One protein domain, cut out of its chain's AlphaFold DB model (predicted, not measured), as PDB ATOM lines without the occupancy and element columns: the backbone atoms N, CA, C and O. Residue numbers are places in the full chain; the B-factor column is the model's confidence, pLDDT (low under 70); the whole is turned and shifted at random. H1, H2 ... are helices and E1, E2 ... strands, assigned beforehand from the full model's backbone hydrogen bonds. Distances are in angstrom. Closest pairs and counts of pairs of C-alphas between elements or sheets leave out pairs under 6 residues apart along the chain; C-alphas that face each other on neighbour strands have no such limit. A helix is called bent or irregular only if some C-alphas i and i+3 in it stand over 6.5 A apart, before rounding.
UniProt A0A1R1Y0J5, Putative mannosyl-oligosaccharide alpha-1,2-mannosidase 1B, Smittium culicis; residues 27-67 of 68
ATOM      1  N   ASP A  27     633.987 498.948 500.410       68.94
ATOM      2  CA  ASP A  27     632.869 498.218 499.796       68.94
ATOM      3  C   ASP A  27     633.340 497.336 498.630       68.94
ATOM      4  O   ASP A  27     633.054 496.140 498.593       68.94
ATOM      5  N   ASN A  28     634.196 497.879 497.755       82.88
ATOM      6  CA  ASN A  28     634.765 497.126 496.634       82.88
ATOM      7  C   ASN A  28     635.629 495.940 497.109       82.88
ATOM      8  O   ASN A  28     635.479 494.825 496.615       82.88
ATOM      9  N   LEU A  29     636.484 496.129 498.123       88.94
ATOM     10  CA  LEU A  29     637.324 495.048 498.655       88.94
ATOM     11  C   LEU A  29     636.482 493.922 499.275       88.94
ATOM     12  O   LEU A  29     636.755 492.738 499.058       88.94
ATOM     13  N   TYR A  30     635.462 494.269 500.060       88.38
ATOM     14  CA  TYR A  30     634.583 493.272 500.668       88.38
ATOM     15  C   TYR A  30     633.726 492.552 499.625       88.38
ATOM     16  O   TYR A  30     633.542 491.335 499.726       88.38
ATOM     17  N   ASP A  31     633.270 493.255 498.591       92.25
ATOM     18  CA  ASP A  31     632.525 492.659 497.485       92.25
ATOM     19  C   ASP A  31     633.392 491.726 496.635       92.25
ATOM     20  O   ASP A  31     632.941 490.633 496.275       92.25
ATOM     21  N   GLN A  32     634.655 492.084 496.385       95.00
ATOM     22  CA  GLN A  32     635.629 491.209 495.731       95.00
ATOM     23  C   GLN A  32     635.850 489.927 496.538       95.00
ATOM     24  O   GLN A  32     635.746 488.828 495.989       95.00
ATOM     25  N   ARG A  33     636.077 490.041 497.852       95.25
ATOM     26  CA  ARG A  33     636.258 488.882 498.744       95.25
ATOM     27  C   ARG A  33     635.018 487.992 498.774       95.25
ATOM     28  O   ARG A  33     635.130 486.773 498.642       95.25
ATOM     29  N   ARG A  34     633.826 488.586 498.884       95.75
ATOM     30  CA  ARG A  34     632.554 487.848 498.849       95.75
ATOM     31  C   ARG A  34     632.365 487.132 497.512       95.75
ATOM     32  O   ARG A  34     631.930 485.981 497.479       95.75
ATOM     33  N   THR A  35     632.705 487.797 496.412       97.31
ATOM     34  CA  THR A  35     632.618 487.228 495.064       97.31
ATOM     35  C   THR A  35     633.609 486.084 494.877       97.31
ATOM     36  O   THR A  35     633.228 485.051 494.330       97.31
ATOM     37  N   ALA A  36     634.832 486.209 495.397       98.25
ATOM     38  CA  ALA A  36     635.827 485.143 495.369       98.25
ATOM     39  C   ALA A  36     635.321 483.883 496.087       98.25
ATOM     40  O   ALA A  36     635.308 482.809 495.489       98.25
ATOM     41  N   VAL A  37     634.789 484.022 497.307       98.19
ATOM     42  CA  VAL A  37     634.202 482.897 498.060       98.19
ATOM     43  C   VAL A  37     633.037 482.260 497.299       98.19
ATOM     44  O   VAL A  37     632.966 481.035 497.179       98.19
ATOM     45  N   ARG A  38     632.140 483.075 496.725       98.31
ATOM     46  CA  ARG A  38     631.029 482.579 495.899       98.31
ATOM     47  C   ARG A  38     631.537 481.759 494.712       98.31
ATOM     48  O   ARG A  38     630.968 480.713 494.411       98.31
ATOM     49  N   ASN A  39     632.586 482.224 494.039       98.62
ATOM     50  CA  ASN A  39     633.162 481.534 492.889       98.62
ATOM     51  C   ASN A  39     633.840 480.218 493.293       98.62
ATOM     52  O   ASN A  39     633.644 479.215 492.611       98.62
ATOM     53  N   SER A  40     634.546 480.183 494.427       98.50
ATOM     54  CA  SER A  40     635.099 478.941 494.981       98.50
ATOM     55  C   SER A  40     634.002 477.916 495.273       98.50
ATOM     56  O   SER A  40     634.130 476.760 494.882       98.50
ATOM     57  N   MET A  41     632.883 478.340 495.869       98.69
ATOM     58  CA  MET A  41     631.757 477.441 496.138       98.69
ATOM     59  C   MET A  41     631.116 476.914 494.848       98.69
ATOM     60  O   MET A  41     630.816 475.725 494.751       98.69
ATOM     61  N   LYS A  42     630.938 477.774 493.834       98.69
ATOM     62  CA  LYS A  42     630.459 477.348 492.508       98.69
ATOM     63  C   LYS A  42     631.380 476.298 491.894       98.69
ATOM     64  O   LYS A  42     630.884 475.285 491.416       98.69
ATOM     65  N   HIS A  43     632.694 476.501 491.963       98.25
ATOM     66  CA  HIS A  43     633.676 475.539 491.465       98.25
ATOM     67  C   HIS A  43     633.562 474.182 492.178       98.25
ATOM     68  O   HIS A  43     633.469 473.141 491.523       98.25
ATOM     69  N   SER A  44     633.496 474.184 493.513       97.94
ATOM     70  CA  SER A  44     633.295 472.963 494.301       97.94
ATOM     71  C   SER A  44     631.980 472.261 493.945       97.94
ATOM     72  O   SER A  44     631.967 471.046 493.739       97.94
ATOM     73  N   TRP A  45     630.886 473.018 493.803       98.38
ATOM     74  CA  TRP A  45     629.579 472.485 493.414       98.38
ATOM     75  C   TRP A  45     629.579 471.894 492.004       98.38
ATOM     76  O   TRP A  45     629.025 470.819 491.791       98.38
ATOM     77  N   GLU A  46     630.214 472.549 491.034       98.44
ATOM     78  CA  GLU A  46     630.334 472.027 489.672       98.44
ATOM     79  C   GLU A  46     631.101 470.706 489.637       98.44
ATOM     80  O   GLU A  46     630.677 469.777 488.945       98.44
ATOM     81  N   GLY A  47     632.183 470.595 490.414       98.19
ATOM     82  CA  GLY A  47     632.916 469.345 490.586       98.19
ATOM     83  C   GLY A  47     632.034 468.244 491.174       98.19
ATOM     84  O   GLY A  47     631.957 467.151 490.610       98.19
ATOM     85  N   TYR A  48     631.321 468.542 492.263       98.44
ATOM     86  CA  TYR A  48     630.429 467.576 492.905       98.44
ATOM     87  C   TYR A  48     629.312 467.145 491.951       98.44
ATOM     88  O   TYR A  48     629.151 465.959 491.682       98.44
ATOM     89  N   ARG A  49     628.606 468.102 491.344       98.12
ATOM     90  CA  ARG A  49     627.530 467.846 490.380       98.12
ATOM     91  C   ARG A  49     627.998 466.985 489.205       98.12
ATOM     92  O   ARG A  49     627.232 466.173 488.700       98.12
ATOM     93  N   LYS A  50     629.236 467.168 488.742       98.12
ATOM     94  CA  LYS A  50     629.766 466.431 487.591       98.12
ATOM     95  C   LYS A  50     630.206 465.006 487.935       98.12
ATOM     96  O   LYS A  50     630.027 464.124 487.102       98.12
ATOM     97  N   TYR A  51     630.804 464.784 489.105       97.94
ATOM     98  CA  TYR A  51     631.492 463.518 489.410       97.94
ATOM     99  C   TYR A  51     630.921 462.740 490.607       97.94
ATOM    100  O   TYR A  51     631.248 461.568 490.772       97.94
ATOM    101  N   ALA A  52     630.088 463.363 491.439       98.06
ATOM    102  CA  ALA A  52     629.610 462.812 492.709       98.06
ATOM    103  C   ALA A  52     628.124 463.121 492.994       98.06
ATOM    104  O   ALA A  52     627.673 462.978 494.126       98.06
ATOM    105  N   PHE A  53     627.337 463.556 492.002       97.19
ATOM    106  CA  PHE A  53     625.933 463.906 492.234       97.19
ATOM    107  C   PHE A  53     625.118 462.694 492.706       97.19
ATOM    108  O   PHE A  53     625.165 461.627 492.092       97.19
ATOM    109  N   GLY A  54     624.373 462.864 493.801       97.00
ATOM    110  CA  GLY A  54     623.622 461.783 494.452       97.00
ATOM    111  C   GLY A  54     624.471 460.884 495.359       97.00
ATOM    112  O   GLY A  54     624.005 459.822 495.765       97.00
ATOM    113  N   LYS A  55     625.715 461.282 495.638       97.56
ATOM    114  CA  LYS A  55     626.666 460.621 496.545       97.56
ATOM    115  C   LYS A  55     626.995 461.550 497.703       97.56
ATOM    116  O   LYS A  55     626.710 462.745 497.611       97.56
ATOM    117  N   ASP A  56     627.608 461.035 498.759       96.88
ATOM    118  CA  ASP A  56     627.826 461.853 499.958       96.88
ATOM    119  C   ASP A  56     628.910 462.910 499.724       96.88
ATOM    120  O   ASP A  56     628.706 464.095 499.989       96.88
ATOM    121  N   GLU A  57     630.052 462.507 499.159       96.31
ATOM    122  CA  GLU A  57     631.209 463.391 499.013       96.31
ATOM    123  C   GLU A  57     631.993 463.179 497.707       96.31
ATOM    124  O   GLU A  57     632.080 462.080 497.152       96.31
ATOM    125  N   LEU A  58     632.596 464.268 497.216       97.94
ATOM    126  CA  LEU A  58     633.505 464.280 496.068       97.94
ATOM    127  C   LEU A  58     634.957 464.086 496.527       97.94
ATOM    128  O   LEU A  58     635.427 464.791 497.415       97.94
ATOM    129  N   LEU A  59     635.708 463.240 495.819       97.56
ATOM    130  CA  LEU A  59     637.167 463.143 495.899       97.56
ATOM    131  C   LEU A  59     637.795 463.959 494.747       97.56
ATOM    132  O   LEU A  59     637.881 463.464 493.619       97.56
ATOM    133  N   PRO A  60     638.233 465.213 494.978       95.88
ATOM    134  CA  PRO A  60     638.504 466.170 493.901       95.88
ATOM    135  C   PRO A  60     639.727 465.825 493.039       95.88
ATOM    136  O   PRO A  60     639.734 466.128 491.848       95.88
ATOM    137  N   VAL A  61     640.742 465.162 493.606       97.06
ATOM    138  CA  VAL A  61     641.975 464.796 492.878       97.06
ATOM    139  C   VAL A  61     641.729 463.625 491.927       97.06
ATOM    140  O   VAL A  61     642.132 463.661 490.767       97.06
ATOM    141  N   SER A  62     641.034 462.590 492.400       97.44
ATOM    142  CA  SER A  62     640.760 461.377 491.624       97.44
ATOM    143  C   SER A  62     639.477 461.458 490.795       97.44
ATOM    144  O   SER A  62     639.227 460.559 489.993       97.44
ATOM    145  N   LYS A  63     638.666 462.513 490.976       96.38
ATOM    146  CA  LYS A  63     637.339 462.694 490.356       96.38
ATOM    147  C   LYS A  63     636.397 461.509 490.615       96.38
ATOM    148  O   LYS A  63     635.597 461.143 489.758       96.38
ATOM    149  N   LYS A  64     636.523 460.894 491.791       95.69
ATOM    150  CA  LYS A  64     635.650 459.818 492.282       95.69
ATOM    151  C   LYS A  64     634.753 460.348 493.401       95.69
ATOM    152  O   LYS A  64     634.857 461.509 493.787       95.69
ATOM    153  N   TRP A  65     633.888 459.495 493.925       96.81
ATOM    154  CA  TRP A  65     633.026 459.793 495.062       96.81
ATOM    155  C   TRP A  65     633.167 458.713 496.129       96.81
ATOM    156  O   TRP A  65     633.687 457.627 495.855       96.81
ATOM    157  N   ASN A  66     632.709 459.031 497.331       96.25
ATOM    158  CA  ASN A  66     632.622 458.095 498.437       96.25
ATOM    159  C   ASN A  66     631.252 458.231 499.112       96.25
ATOM    160  O   ASN A  66     630.686 459.323 499.126       96.25
ATOM    161  N   ASN A  67     630.737 457.116 499.625       90.88
ATOM    162  CA  ASN A  67     629.542 457.082 500.458       90.88
ATOM    163  C   ASN A  67     629.970 456.511 501.809       90.88
ATOM    164  O   ASN A  67     630.321 455.329 501.859       90.88
TER     165      ASN A  67
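AT A GLANCE: This is residues 27 to 67 of the 68 residues of the protein "Putative mannosyl-oligosaccharide alpha-1,2-mannosidase 1B" of Smittium culicis (UniProt A0A1R1Y0J5). What shape do these atoms make? A small hairpin of two short strands, E1 and E2, forms a head at one end of a single long helix, H1, whose residues 27 to 43 stick out as a free arm and make most of the length. What is it built of? The printed part has 41 residues with one named helix and two named strands, in the order H1, E1, E2; the sheet E1 - E2 is antiparallel, and the class is mostly helix. How spread out is it? It is only just loose, close to extended, with a radius of gyration of the C-alphas of 13.3 A and spans of 41 by 18 by 14 A.

HOW THE PARTS SIT: How do the strands pair? E1, residues 57 to 59, and E2, residues 64 to 66, form an antiparallel hairpin with 141 degrees between their directions. N 59 and O 64 are 2.8 A apart and N 66 and O 57 are 3.1 A apart, within hydrogen-bond range. Where does the helix come near them? H1, residues 27 to 51, comes within 10 A of the sheet with its residues 44 to 51. Its closest C-alphas to E1 are those of Tyr 48 and Leu 58, 5.5 A; to E2, those of Tyr 51 and Lys 64, 6.3 A. Is its backbone well formed? Every O i to N i+4 pair in H1 is within hydrogen-bond range, and H1 is not bent.

IN THESE COORDINATES: Where are the strands? C-alpha 57 of E1 is at (631.209, 463.391, 499.013), and E2 ends with C-alpha 66 at (632.622, 458.095, 498.437). How long is the helix? H1 measures 36.2 A from C-alpha 27 at (632.869, 498.218, 499.796) to C-alpha 51.

THE WHOLE: How large is it? The two C-alphas farthest apart, those of Asp 27 and Asn 67, are 41.3 A apart. Are there cuts or long links? The printed part has no cut, and the links H1 to E1 and E1 to E2 are tight. Where is confidence low? Residue 27 is under 70, and the mean pLDDT of the printed part is 95.7.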